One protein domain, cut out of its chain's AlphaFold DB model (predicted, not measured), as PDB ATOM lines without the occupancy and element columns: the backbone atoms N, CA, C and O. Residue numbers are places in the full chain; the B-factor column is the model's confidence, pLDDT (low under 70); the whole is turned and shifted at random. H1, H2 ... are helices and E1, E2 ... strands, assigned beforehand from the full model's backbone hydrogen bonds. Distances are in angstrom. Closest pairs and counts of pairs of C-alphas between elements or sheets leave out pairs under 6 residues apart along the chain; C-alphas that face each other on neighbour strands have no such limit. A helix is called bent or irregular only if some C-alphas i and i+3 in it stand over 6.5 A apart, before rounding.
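AT A GLANCE: This is residues 9 to 105 of the 109 residues of an uncharacterized protein of Spirosoma endophyticum (UniProt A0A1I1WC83). A long, bent two-stranded hairpin, E1 and E2, has two helices packed by it, H4 beside E2 and H2 beside the first part of E1, and these helices run the same way side by side. H3 runs crosswise to H4, while short H1 lies beyond H2, at the end of the longest axis opposite the hairpin's loop, residues 46 to 54. The 97 printed residues include four named helices and two named strands in the order H1 H2 E1 E2 H3 H4; the sheet, E1 - E2, is antiparallel and the class is mixed, helices and strands. The whole is compact, with a radius of gyration of the C-alphas of 13.7 A and spans of 43 by 33 by 21 A.

IN THESE COORDINATES: H1, residues 9 to 14, begins at C-alpha 9 (-82.040, 130.824, -3.464). H2, residues 22 to 33, is 16.2 A long. E1, residues 37 to 45, is 20.0 A long and bends by 76 degrees at residue 42. E2, residues 55 to 64, is 23.8 A long and bends by 73 degrees at residue 58. H3 is residues 71 to 78. H4, residues 88 to 105, is 25.9 A long and ends at C-alpha 105 (-100.292, 120.539, -23.187).

HOW THE PARTS SIT: In the hairpin, N 40 and O 61 are 2.8 A apart, within hydrogen-bond range. The closest C-alphas of E2 and H4 are those of Gln 61 and Ala 91, 5.6 A; of H2 and E1, Glu 26 and Tyr 37, 5.3 A. H4 touches H2 with residues 92 to 99 alone, at a shallow tilt of 13 degrees, C-alphas 33 and 99 being closest at 7.5 A. H3 and H4 only just touch, with 3 pairs of C-alphas within 8 A, the closest Tyr 75 and Tyr 98, 6.9 A; H4 does so with residues 98 to 102 alone, and the two are about perpendicular at 83 degrees. H1 is close to but not clearly touching H2, C-alphas 11 and 28 being closest at 7.3 A; H1 and H4 are apart. Every O i to N i+4 pair is within hydrogen-bond range in H1, H2, H3 and H4.

THE WHOLE: The C-alphas of Glu 9 and Ala 51, the two farthest apart, are 43.7 A apart. The printed part has no cut and no long link. Residues 9 to 22 have pLDDT under 70.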
ATOM      1  N   GLU A   9     -82.987 131.273  -4.486       58.41
ATOM      2  CA  GLU A   9     -82.040 130.824  -3.464       58.41
ATOM      3  C   GLU A   9     -82.593 130.984  -2.042       58.41
ATOM      4  O   GLU A   9     -82.343 130.131  -1.193       58.41
ATOM      5  N   GLN A  10     -83.389 132.029  -1.788       59.56
ATOM      6  CA  GLN A  10     -84.075 132.213  -0.506       59.56
ATOM      7  C   GLN A  10     -85.212 131.206  -0.337       59.56
ATOM      8  O   GLN A  10     -85.358 130.646   0.746       59.56
ATOM      9  N   ILE A  11     -85.945 130.901  -1.413       60.75
ATOM     10  CA  ILE A  11     -86.971 129.847  -1.425       60.75
ATOM     11  C   ILE A  11     -86.334 128.493  -1.076       60.75
ATOM     12  O   ILE A  11     -86.796 127.791  -0.178       60.75
ATOM     13  N   ASN A  12     -85.212 128.158  -1.719       56.59
ATOM     14  CA  ASN A  12     -84.485 126.914  -1.462       56.59
ATOM     15  C   ASN A  12     -83.911 126.842  -0.036       56.59
ATOM     16  O   ASN A  12     -83.916 125.775   0.576       56.59
ATOM     17  N   ALA A  13     -83.446 127.968   0.513       56.12
ATOM     18  CA  ALA A  13     -82.972 128.039   1.893       56.12
ATOM     19  C   ALA A  13     -84.119 127.854   2.905       56.12
ATOM     20  O   ALA A  13     -83.959 127.099   3.865       56.12
ATOM     21  N   MET A  14     -85.288 128.460   2.661       55.47
ATOM     22  CA  MET A  14     -86.495 128.299   3.488       55.47
ATOM     23  C   MET A  14     -87.007 126.853   3.511       55.47
ATOM     24  O   MET A  14     -87.519 126.403   4.532       55.47
ATOM     25  N   MET A  15     -86.811 126.102   2.425       53.53
ATOM     26  CA  MET A  15     -87.158 124.677   2.348       53.53
ATOM     27  C   MET A  15     -86.216 123.760   3.150       53.53
ATOM     28  O   MET A  15     -86.519 122.582   3.328       53.53
ATOM     29  N   SER A  16     -85.065 124.263   3.613       51.66
ATOM     30  CA  SER A  16     -83.977 123.421   4.131       51.66
ATOM     31  C   SER A  16     -83.895 123.291   5.657       51.66
ATOM     32  O   SER A  16     -83.176 122.404   6.118       51.66
ATOM     33  N   SER A  17     -84.599 124.113   6.454       46.66
ATOM     34  CA  SER A  17     -84.359 124.142   7.912       46.66
ATOM     35  C   SER A  17     -85.535 123.855   8.846       46.66
ATOM     36  O   SER A  17     -85.277 123.344   9.927       46.66
ATOM     37  N   GLU A  18     -86.798 124.087   8.498       49.00
ATOM     38  CA  GLU A  18     -87.949 123.705   9.335       49.00
ATOM     39  C   GLU A  18     -89.130 123.423   8.401       49.00
ATOM     40  O   GLU A  18     -89.277 124.115   7.397       49.00
ATOM     41  N   GLY A  19     -89.907 122.365   8.665       53.34
ATOM     42  CA  GLY A  19     -90.916 121.840   7.735       53.34
ATOM     43  C   GLY A  19     -91.785 122.919   7.079       53.34
ATOM     44  O   GLY A  19     -92.109 123.929   7.705       53.34
ATOM     45  N   LEU A  20     -92.154 122.697   5.813       56.12
ATOM     46  CA  LEU A  20     -92.968 123.614   5.013       56.12
ATOM     47  C   LEU A  20     -94.174 124.121   5.817       56.12
ATOM     48  O   LEU A  20     -95.105 123.373   6.114       56.12
ATOM     49  N   THR A  21     -94.156 125.406   6.171       66.94
ATOM     50  CA  THR A  21     -95.355 126.070   6.677       66.94
ATOM     51  C   THR A  21     -96.326 126.254   5.513       66.94
ATOM     52  O   THR A  21     -95.898 126.378   4.363       66.94
ATOM     53  N   ASN A  22     -97.632 126.310   5.787       66.00
ATOM     54  CA  ASN A  22     -98.635 126.544   4.740       66.00
ATOM     55  C   ASN A  22     -98.322 127.806   3.916       66.00
ATOM     56  O   ASN A  22     -98.470 127.793   2.701       66.00
ATOM     57  N   HIS A  23     -97.794 128.849   4.560       72.62
ATOM     58  CA  HIS A  23     -97.401 130.091   3.896       72.62
ATOM     59  C   HIS A  23     -96.214 129.914   2.932       72.62
ATOM     60  O   HIS A  23     -96.177 130.527   1.871       72.62
ATOM     61  N   HIS A  24     -95.252 129.043   3.262       80.19
ATOM     62  CA  HIS A  24     -94.158 128.712   2.343       80.19
ATOM     63  C   HIS A  24     -94.665 127.961   1.107       80.19
ATOM     64  O   HIS A  24     -94.185 128.213   0.003       80.19
ATOM     65  N   VAL A  25     -95.639 127.061   1.280       85.38
ATOM     66  CA  VAL A  25     -96.251 126.318   0.166       85.38
ATOM     67  C   VAL A  25     -97.026 127.252  -0.756       85.38
ATOM     68  O   VAL A  25     -96.833 127.192  -1.967       85.38
ATOM     69  N   GLU A  26     -97.847 128.133  -0.187       88.56
ATOM     70  CA  GLU A  26     -98.642 129.111  -0.930       88.56
ATOM     71  C   GLU A  26     -97.757 129.978  -1.836       88.56
ATOM     72  O   GLU A  26     -97.960 130.015  -3.051       88.56
ATOM     73  N   PHE A  27     -96.718 130.609  -1.277       87.88
ATOM     74  CA  PHE A  27     -95.802 131.429  -2.071       87.88
ATOM     75  C   PHE A  27     -95.044 130.627  -3.120       87.88
ATOM     76  O   PHE A  27     -94.925 131.071  -4.261       87.88
ATOM     77  N   TYR A  28     -94.529 129.452  -2.756       88.94
ATOM     78  CA  TYR A  28     -93.803 128.604  -3.695       88.94
ATOM     79  C   TYR A  28     -94.670 128.257  -4.909       88.94
ATOM     80  O   TYR A  28     -94.251 128.454  -6.051       88.94
ATOM     81  N   LEU A  29     -95.906 127.816  -4.677       92.44
ATOM     82  CA  LEU A  29     -96.831 127.475  -5.750       92.44
ATOM     83  C   LEU A  29     -97.253 128.701  -6.565       92.44
ATOM     84  O   LEU A  29     -97.336 128.595  -7.790       92.44
ATOM     85  N   PHE A  30     -97.422 129.868  -5.941       92.44
ATOM     86  CA  PHE A  30     -97.699 131.109  -6.664       92.44
ATOM     87  C   PHE A  30     -96.583 131.457  -7.656       92.44
ATOM     88  O   PHE A  30     -96.873 131.768  -8.807       92.44
ATOM     89  N   THR A  31     -95.308 131.316  -7.269       91.56
ATOM     90  CA  THR A  31     -94.181 131.601  -8.184       91.56
ATOM     91  C   THR A  31     -94.107 130.675  -9.400       91.56
ATOM     92  O   THR A  31     -93.534 131.051 -10.419       91.56
ATOM     93  N   ILE A  32     -94.682 129.474  -9.311       90.94
ATOM     94  CA  ILE A  32     -94.685 128.483 -10.398       90.94
ATOM     95  C   ILE A  32     -95.919 128.637 -11.285       90.94
ATOM     96  O   ILE A  32     -95.838 128.473 -12.501       90.94
ATOM     97  N   THR A  33     -97.068 128.895 -10.667       91.69
ATOM     98  CA  THR A  33     -98.372 128.770 -11.326       91.69
ATOM     99  C   THR A  33     -99.023 130.112 -11.648       91.69
ATOM    100  O   THR A  33     -99.836 130.198 -12.564       91.69
ATOM    101  N   GLY A  34     -98.672 131.166 -10.907       91.12
ATOM    102  CA  GLY A  34     -99.388 132.441 -10.899       91.12
ATOM    103  C   GLY A  34    -100.704 132.422 -10.109       91.12
ATOM    104  O   GLY A  34    -101.418 133.422 -10.121       91.12
ATOM    105  N   TYR A  35    -101.030 131.323  -9.416       92.44
ATOM    106  CA  TYR A  35    -102.258 131.158  -8.629       92.44
ATOM    107  C   TYR A  35    -101.949 130.786  -7.175       92.44
ATOM    108  O   TYR A  35    -100.921 130.181  -6.868       92.44
ATOM    109  N   LEU A  36    -102.841 131.182  -6.265       91.81
ATOM    110  CA  LEU A  36    -102.714 130.892  -4.837       91.81
ATOM    111  C   LEU A  36    -103.331 129.532  -4.512       91.81
ATOM    112  O   LEU A  36    -104.499 129.272  -4.816       91.81
ATOM    113  N   TYR A  37    -102.546 128.692  -3.845       93.81
ATOM    114  CA  TYR A  37    -102.936 127.349  -3.442       93.81
ATOM    115  C   TYR A  37    -102.615 127.098  -1.970       93.81
ATOM    116  O   TYR A  37    -101.573 127.515  -1.471       93.81
ATOM    117  N   ASP A  38    -103.485 126.335  -1.317       92.00
ATOM    118  CA  ASP A  38    -103.419 125.986   0.095       92.00
ATOM    119  C   ASP A  38    -103.223 124.486   0.318       92.00
ATOM    120  O   ASP A  38    -103.536 123.646  -0.529       92.00
ATOM    121  N   VAL A  39    -102.744 124.141   1.515       93.00
ATOM    122  CA  VAL A  39    -102.666 122.756   1.989       93.00
ATOM    123  C   VAL A  39    -103.965 122.389   2.710       93.00
ATOM    124  O   VAL A  39    -104.182 122.762   3.863       93.00
ATOM    125  N   ALA A  40    -104.804 121.591   2.056       92.31
ATOM    126  CA  ALA A  40    -105.980 120.972   2.654       92.31
ATOM    127  C   ALA A  40    -105.617 119.667   3.379       92.31
ATOM    128  O   ALA A  40    -104.708 118.939   2.970       92.31
ATOM    129  N   GLN A  41    -106.362 119.346   4.439       93.56
ATOM    130  CA  GLN A  41    -106.223 118.095   5.187       93.56
ATOM    131  C   GLN A  41    -107.501 117.259   5.123       93.56
ATOM    132  O   GLN A  41    -108.607 117.784   5.238       93.56
ATOM    133  N   ALA A  42    -107.342 115.943   5.009       93.12
ATOM    134  CA  ALA A  42    -108.426 114.971   5.076       93.12
ATOM    135  C   ALA A  42    -108.112 113.860   6.083       93.12
ATOM    136  O   ALA A  42    -106.960 113.459   6.250       93.12
ATOM    137  N   ALA A  43    -109.161 113.337   6.725       94.19
ATOM    138  CA  ALA A  43    -109.070 112.237   7.691       94.19
ATOM    139  C   ALA A  43    -109.099 110.837   7.036       94.19
ATOM    140  O   ALA A  43    -108.988 109.808   7.713       94.19
ATOM    141  N   ALA A  44    -109.322 110.786   5.722       93.50
ATOM    142  CA  ALA A  44    -109.408 109.557   4.956       93.50
ATOM    143  C   ALA A  44    -109.064 109.798   3.482       93.50
ATOM    144  O   ALA A  44    -109.264 110.900   2.972       93.50
ATOM    145  N   ARG A  45    -108.599 108.755   2.789       93.75
ATOM    146  CA  ARG A  45    -108.409 108.757   1.333       93.75
ATOM    147  C   ARG A  45    -108.725 107.394   0.722       93.75
ATOM    148  O   ARG A  45    -108.639 106.376   1.400       93.75
ATOM    149  N   LYS A  46    -109.005 107.372  -0.580       92.75
ATOM    150  CA  LYS A  46    -108.770 106.194  -1.430       92.75
ATOM    151  C   LYS A  46    -107.442 106.390  -2.159       92.75
ATOM    152  O   LYS A  46    -107.046 107.532  -2.388       92.75
ATOM    153  N   TRP A  47    -106.758 105.298  -2.485       92.06
ATOM    154  CA  TRP A  47    -105.511 105.325  -3.248       92.06
ATOM    155  C   TRP A  47    -105.518 104.193  -4.274       92.06
ATOM    156  O   TRP A  47    -105.508 103.028  -3.886       92.06
ATOM    157  N   GLY A  48    -105.563 104.535  -5.562       89.62
ATOM    158  CA  GLY A  48    -105.736 103.579  -6.658       89.62
ATOM    159  C   GLY A  48    -106.960 103.917  -7.507       89.62
ATOM    160  O   GLY A  48    -106.905 104.748  -8.410       89.62
ATOM    161  N   ASP A  49    -108.075 103.268  -7.212       92.12
ATOM    162  CA  ASP A  49    -109.317 103.364  -7.976       92.12
ATOM    163  C   ASP A  49    -110.555 103.478  -7.069       92.12
ATOM    164  O   ASP A  49    -110.467 103.585  -5.841       92.12
ATOM    165  N   GLU A  50    -111.738 103.456  -7.681       91.62
ATOM    166  CA  GLU A  50    -113.010 103.549  -6.971       91.62
ATOM    167  C   GLU A  50    -113.243 102.384  -5.996       91.62
ATOM    168  O   GLU A  50    -113.848 102.579  -4.937       91.62
ATOM    169  N   ALA A  51    -112.755 101.188  -6.333       94.06
ATOM    170  CA  ALA A  51    -112.926  99.967  -5.549       94.06
ATOM    171  C   ALA A  51    -111.894  99.834  -4.418       94.06
ATOM    172  O   ALA A  51    -112.024  98.965  -3.552       94.06
ATOM    173  N   SER A  52    -110.879 100.697  -4.411       93.56
ATOM    174  CA  SER A  52    -109.807 100.682  -3.429       93.56
ATOM    175  C   SER A  52    -110.330 100.957  -2.018       93.56
ATOM    176  O   SER A  52    -111.258 101.745  -1.797       93.56
ATOM    177  N   LEU A  53    -109.708 100.286  -1.043       94.88
ATOM    178  CA  LEU A  53    -110.041 100.435   0.371       94.88
ATOM    179  C   LEU A  53    -109.826 101.883   0.826       94.88
ATOM    180  O   LEU A  53    -108.896 102.563   0.391       94.88
ATOM    181  N   VAL A  54    -110.686 102.336   1.737       95.44
ATOM    182  CA  VAL A  54    -110.523 103.639   2.380       95.44
ATOM    183  C   VAL A  54    -109.437 103.523   3.447       95.44
ATOM    184  O   VAL A  54    -109.566 102.765   4.407       95.44
ATOM    185  N   GLU A  55    -108.363 104.285   3.278       95.62
ATOM    186  CA  GLU A  55    -107.323 104.465   4.284       95.62
ATOM    187  C   GLU A  55    -107.729 105.600   5.227       95.62
ATOM    188  O   GLU A  55    -108.113 106.677   4.772       95.62
ATOM    189  N   HIS A  56    -107.601 105.386   6.536       96.12
ATOM    190  CA  HIS A  56    -107.822 106.412   7.556       96.12
ATOM    191  C   HIS A  56    -106.487 106.942   8.086       96.12
ATOM    192  O   HIS A  56    -105.528 106.186   8.241       96.12
ATOM    193  N   GLY A  57    -106.427 108.241   8.373       94.19
ATOM    194  CA  GLY A  57    -105.204 108.921   8.793       94.19
ATOM    195  C   GLY A  57    -105.236 110.401   8.438       94.19
ATOM    196  O   GLY A  57    -106.255 110.904   7.982       94.19
ATOM    197  N   ILE A  58    -104.124 111.101   8.644       93.75
ATOM    198  CA  ILE A  58    -103.976 112.481   8.173       93.75
ATOM    199  C   ILE A  58    -103.394 112.430   6.765       93.75
ATOM    200  O   ILE A  58    -102.326 111.849   6.552       93.75
ATOM    201  N   PHE A  59    -104.099 113.040   5.819       95.69
ATOM    202  CA  PHE A  59    -103.654 113.166   4.442       95.69
ATOM    203  C   PHE A  59    -103.756 114.608   3.963       95.69
ATOM    204  O   PHE A  59    -104.599 115.363   4.439       95.69
ATOM    205  N   TYR A  60    -102.912 114.961   3.002       94.81
ATOM    206  CA  TYR A  60    -102.717 116.318   2.514       94.81
ATOM    207  C   TYR A  60    -102.998 116.403   1.019       94.81
ATOM    208  O   TYR A  60    -102.591 115.522   0.260       94.81
ATOM    209  N   GLN A  61    -103.648 117.477   0.597       95.25
ATOM    210  CA  GLN A  61    -103.865 117.826  -0.803       95.25
ATOM    211  C   GLN A  61    -103.567 119.314  -0.986       95.25
ATOM    212  O   GLN A  61    -103.760 120.100  -0.066       95.25
ATOM    213  N   ILE A  62    -103.108 119.688  -2.176       95.81
ATOM    214  CA  ILE A  62    -103.028 121.087  -2.588       95.81
ATOM    215  C   ILE A  62    -104.349 121.474  -3.247       95.81
ATOM    216  O   ILE A  62    -104.789 120.762  -4.150       95.81
ATOM    217  N   THR A  63    -104.981 122.553  -2.795       94.50
ATOM    218  CA  THR A  63    -106.267 123.044  -3.316       94.50
ATOM    219  C   THR A  63    -106.192 124.531  -3.638       94.50
ATOM    220  O   THR A  63    -105.502 125.253  -2.923       94.50
ATOM    221  N   PRO A  64    -106.888 125.018  -4.672       93.81
ATOM    222  CA  PRO A  64    -106.948 126.444  -4.966       93.81
ATOM    223  C   PRO A  64    -107.588 127.216  -3.806       93.81
ATOM    224  O   PRO A  64    -108.583 126.761  -3.239       93.81
ATOM    225  N   ASN A  65    -107.028 128.380  -3.463       87.69
ATOM    226  CA  ASN A  65    -107.655 129.315  -2.518       87.69
ATOM    227  C   ASN A  65    -108.863 130.017  -3.183       87.69
ATOM    228  O   ASN A  65    -109.929 130.187  -2.593       87.69
ATOM    229  N   THR A  66    -108.715 130.345  -4.467       82.06
ATOM    230  CA  THR A  66    -109.751 130.887  -5.361       82.06
ATOM    231  C   THR A  66    -109.733 130.134  -6.684       82.06
ATOM    232  O   THR A  66    -108.738 129.476  -6.964       82.06
ATOM    233  N   ASP A  67    -110.754 130.290  -7.531       83.00
ATOM    234  CA  ASP A  67    -110.760 129.702  -8.880       83.00
ATOM    235  C   ASP A  67    -109.414 129.909  -9.606       83.00
ATOM    236  O   ASP A  67    -108.890 131.028  -9.662       83.00
ATOM    237  N   ASP A  68    -108.855 128.813 -10.127       87.12
ATOM    238  CA  ASP A  68    -107.682 128.829 -10.997       87.12
ATOM    239  C   ASP A  68    -108.103 128.828 -12.476       87.12
ATOM    240  O   ASP A  68    -109.272 129.003 -12.824       87.12
ATOM    241  N   ASP A  69    -107.149 128.653 -13.382       88.69
ATOM    242  CA  ASP A  69    -107.379 128.579 -14.828       88.69
ATOM    243  C   ASP A  69    -107.940 127.239 -15.324       88.69
ATOM    244  O   ASP A  69    -107.861 126.925 -16.514       88.69
ATOM    245  N   GLY A  70    -108.536 126.448 -14.433       92.50
ATOM    246  CA  GLY A  70    -109.068 125.127 -14.741       92.50
ATOM    247  C   GLY A  70    -108.052 124.006 -14.543       92.50
ATOM    248  O   GLY A  70    -108.429 122.834 -14.661       92.50
ATOM    249  N   PHE A  71    -106.804 124.325 -14.185       94.56
ATOM    250  CA  PHE A  71    -105.791 123.328 -13.869       94.56
ATOM    251  C   PHE A  71    -106.247 122.363 -12.774       94.56
ATOM    252  O   PHE A  71    -106.147 121.150 -12.945       94.56
ATOM    253  N   PHE A  72    -106.762 122.861 -11.651       95.38
ATOM    254  CA  PHE A  72    -107.122 122.024 -10.514       95.38
ATOM    255  C   PHE A  72    -108.272 121.080 -10.851       95.38
ATOM    256  O   PHE A  72    -108.275 119.925 -10.416       95.38
ATOM    257  N   THR A  73    -109.219 121.544 -11.670       94.69
ATOM    258  CA  THR A  73    -110.301 120.703 -12.196       94.69
ATOM    259  C   THR A  73    -109.716 119.555 -13.015       94.69
ATOM    260  O   THR A  73    -109.952 118.391 -12.690       94.69
ATOM    261  N   TRP A  74    -108.860 119.864 -13.995       95.19
ATOM    262  CA  TRP A  74    -108.164 118.856 -14.799       95.19
ATOM    263  C   TRP A  74    -107.320 117.898 -13.938       95.19
ATOM    264  O   TRP A  74    -107.368 116.680 -14.107       95.19
ATOM    265  N   TYR A  75    -106.588 118.423 -12.955       95.56
ATOM    266  CA  TYR A  75    -105.771 117.640 -12.030       95.56
ATOM    267  C   TYR A  75    -106.623 116.638 -11.245       95.56
ATOM    268  O   TYR A  75    -106.230 115.477 -11.072       95.56
ATOM    269  N   CYS A  76    -107.806 117.063 -10.797       94.62
ATOM    270  CA  CYS A  76    -108.743 116.199 -10.098       94.62
ATOM    271  C   CYS A  76    -109.316 115.105 -11.006       94.62
ATOM    272  O   CYS A  76    -109.424 113.959 -10.565       94.62
ATOM    273  N   GLU A  77    -109.628 115.433 -12.260       94.50
ATOM    274  CA  GLU A  77    -110.150 114.501 -13.268       94.50
ATOM    275  C   GLU A  77    -109.125 113.444 -13.693       94.50
ATOM    276  O   GLU A  77    -109.468 112.273 -13.847       94.50
ATOM    277  N   VAL A  78    -107.853 113.824 -13.834       94.06
ATOM    278  CA  VAL A  78    -106.768 112.888 -14.172       94.06
ATOM    279  C   VAL A  78    -106.398 112.003 -12.978       94.06
ATOM    280  O   VAL A  78    -105.895 110.888 -13.148       94.06
ATOM    281  N   ARG A  79    -106.644 112.467 -11.745       93.00
ATOM    282  CA  ARG A  79    -106.211 111.787 -10.513       93.00
ATOM    283  C   ARG A  79    -107.319 111.620  -9.467       93.00
ATOM    284  O   ARG A  79    -107.048 111.876  -8.295       93.00
ATOM    285  N   PRO A  80    -108.520 111.117  -9.792       92.50
ATOM    286  CA  PRO A  80    -109.684 111.155  -8.894       92.50
ATOM    287  C   PRO A  80    -109.465 110.450  -7.544       92.50
ATOM    288  O   PRO A  80    -110.060 110.828  -6.539       92.50
ATOM    289  N   TYR A  81    -108.558 109.469  -7.492       92.81
ATOM    290  CA  TYR A  81    -108.231 108.698  -6.283       92.81
ATOM    291  C   TYR A  81    -106.768 108.832  -5.853       92.81
ATOM    292  O   TYR A  81    -106.249 107.974  -5.148       92.81
ATOM    293  N   HIS A  82    -106.066 109.875  -6.303       93.69
ATOM    294  CA  HIS A  82    -104.640 110.043  -6.007       93.69
ATOM    295  C   HIS A  82    -104.261 111.468  -5.580       93.69
ATOM    296  O   HIS A  82    -103.094 111.852  -5.648       93.69
ATOM    297  N   GLN A  83    -105.230 112.259  -5.122       92.50
ATOM    298  CA  GLN A  83    -105.025 113.670  -4.773       92.50
ATOM    299  C   GLN A  83    -104.470 113.864  -3.353       92.50
ATOM    300  O   GLN A  83    -103.830 114.876  -3.081       92.50
ATOM    301  N   PHE A  84    -104.680 112.878  -2.470       94.88
ATOM    302  CA  PHE A  84    -104.352 112.943  -1.045       94.88
ATOM    303  C   PHE A  84    -103.099 112.135  -0.690       94.88
ATOM    304  O   PHE A  84    -103.038 110.919  -0.896       94.88
ATOM    305  N   PHE A  85    -102.116 112.786  -0.078       94.00
ATOM    306  CA  PHE A  85    -100.795 112.239   0.230       94.00
ATOM    307  C   PHE A  85    -100.523 112.172   1.729       94.00
ATOM    308  O   PHE A  85    -101.141 112.873   2.516       94.00
ATOM    309  N   LYS A  86     -99.559 111.344   2.143       92.75
ATOM    310  CA  LYS A  86     -99.168 111.217   3.560       92.75
ATOM    311  C   LYS A  86     -98.300 112.372   4.068       92.75
ATOM    312  O   LYS A  86     -98.153 112.521   5.273       92.75
ATOM    313  N   THR A  87     -97.713 113.163   3.171       91.12
ATOM    314  CA  THR A  87     -96.888 114.329   3.515       91.12
ATOM    315  C   THR A  87     -97.222 115.505   2.607       91.12
ATOM    316  O   THR A  87     -97.630 115.304   1.459       91.12
ATOM    317  N   VAL A  88     -97.018 116.723   3.118       90.38
ATOM    318  CA  VAL A  88     -97.166 117.968   2.348       90.38
ATOM    319  C   VAL A  88     -96.194 117.985   1.169       90.38
ATOM    320  O   VAL A  88     -96.622 118.224   0.046       90.38
ATOM    321  N   ASP A  89     -94.931 117.610   1.383       89.56
ATOM    322  CA  ASP A  89     -93.899 117.562   0.338       89.56
ATOM    323  C   ASP A  89     -94.325 116.708  -0.864       89.56
ATOM    324  O   ASP A  89     -94.147 117.105  -2.014       89.56
ATOM    325  N   SER A  90     -94.940 115.547  -0.607       91.94
ATOM    326  CA  SER A  90     -95.435 114.672  -1.676       91.94
ATOM    327  C   SER A  90     -96.594 115.322  -2.431       91.94
ATOM    328  O   SER A  90     -96.661 115.212  -3.654       91.94
ATOM    329  N   ALA A  91     -97.495 116.003  -1.716       94.12
ATOM    330  CA  ALA A  91     -98.598 116.726  -2.338       94.12
ATOM    331  C   ALA A  91     -98.074 117.844  -3.249       94.12
ATOM    332  O   ALA A  91     -98.471 117.897  -4.409       94.12
ATOM    333  N   VAL A  92     -97.130 118.657  -2.765       93.88
ATOM    334  CA  VAL A  92     -96.496 119.741  -3.534       93.88
ATOM    335  C   VAL A  92     -95.758 119.196  -4.757       93.88
ATOM    336  O   VAL A  92     -95.990 119.671  -5.867       93.88
ATOM    337  N   LEU A  93     -94.918 118.169  -4.588       93.69
ATOM    338  CA  LEU A  93     -94.139 117.582  -5.683       93.69
ATOM    339  C   LEU A  93     -95.043 117.090  -6.817       93.69
ATOM    340  O   LEU A  93     -94.805 117.387  -7.987       93.69
ATOM    341  N   HIS A  94     -96.088 116.334  -6.474       94.88
ATOM    342  CA  HIS A  94     -97.023 115.835  -7.474       94.88
ATOM    343  C   HIS A  94     -97.834 116.963  -8.104       94.88
ATOM    344  O   HIS A  94     -98.032 116.950  -9.313       94.88
ATOM    345  N   PHE A  95     -98.269 117.945  -7.321       95.75
ATOM    346  CA  PHE A  95     -99.002 119.089  -7.843       95.75
ATOM    347  C   PHE A  95     -98.192 119.847  -8.905       95.75
ATOM    348  O   PHE A  95     -98.659 120.015 -10.028       95.75
ATOM    349  N   VAL A  96     -96.934 120.191  -8.600       95.12
ATOM    350  CA  VAL A  96     -96.016 120.879  -9.528       95.12
ATOM    351  C   VAL A  96     -95.694 120.026 -10.759       95.12
ATOM    352  O   VAL A  96     -95.631 120.541 -11.878       95.12
ATOM    353  N   PHE A  97     -95.513 118.713 -10.583       95.12
ATOM    354  CA  PHE A  97     -95.311 117.804 -11.710       95.12
ATOM    355  C   PHE A  97     -96.493 117.851 -12.688       95.12
ATOM    356  O   PHE A  97     -96.284 118.014 -13.887       95.12
ATOM    357  N   TYR A  98     -97.728 117.758 -12.183       95.62
ATOM    358  CA  TYR A  98     -98.922 117.802 -13.027       95.62
ATOM    359  C   TYR A  98     -99.179 119.194 -13.608       95.62
ATOM    360  O   TYR A  98     -99.591 119.274 -14.761       95.62
ATOM    361  N   TRP A  99     -98.860 120.269 -12.882       94.56
ATOM    362  CA  TRP A  99     -98.869 121.632 -13.430       94.56
ATOM    363  C   TRP A  99     -97.976 121.737 -14.664       94.56
ATOM    364  O   TRP A  99     -98.404 122.203 -15.711       94.56
ATOM    365  N   THR A 100     -96.754 121.212 -14.571       92.81
ATOM    366  CA  THR A 100     -95.791 121.229 -15.681       92.81
ATOM    367  C   THR A 100     -96.274 120.425 -16.893       92.81
ATOM    368  O   THR A 100     -95.912 120.747 -18.022       92.81
ATOM    369  N   LEU A 101     -97.045 119.354 -16.679       93.12
ATOM    370  CA  LEU A 101     -97.666 118.601 -17.773       93.12
ATOM    371  C   LEU A 101     -98.786 119.412 -18.425       93.12
ATOM    372  O   LEU A 101     -98.794 119.572 -19.640       93.12
ATOM    373  N   TRP A 102     -99.678 119.971 -17.613       93.06
ATOM    374  CA  TRP A 102    -100.801 120.763 -18.096       93.06
ATOM    375  C   TRP A 102    -100.351 122.022 -18.850       93.06
ATOM    376  O   TRP A 102    -100.828 122.287 -19.947       93.06
ATOM    377  N   ASP A 103     -99.370 122.757 -18.328       88.56
ATOM    378  CA  ASP A 103     -98.847 123.966 -18.974       88.56
ATOM    379  C   ASP A 103     -98.239 123.672 -20.360       88.56
ATOM    380  O   ASP A 103     -98.409 124.437 -21.311       88.56
ATOM    381  N   LYS A 104     -97.583 122.516 -20.522       82.94
ATOM    382  CA  LYS A 104     -97.071 122.068 -21.827       82.94
ATOM    383  C   LYS A 104     -98.183 121.728 -22.810       82.94
ATOM    384  O   LYS A 104     -98.051 122.063 -23.981       82.94
ATOM    385  N   ASP A 105     -99.232 121.068 -22.333       81.38
ATOM    386  CA  ASP A 105    -100.292 120.539 -23.187       81.38
ATOM    387  C   ASP A 105    -101.358 121.594 -23.543       81.38
ATOM    388  O   ASP A 105    -102.030 121.442 -24.559       81.38
TER     389      ASP A 105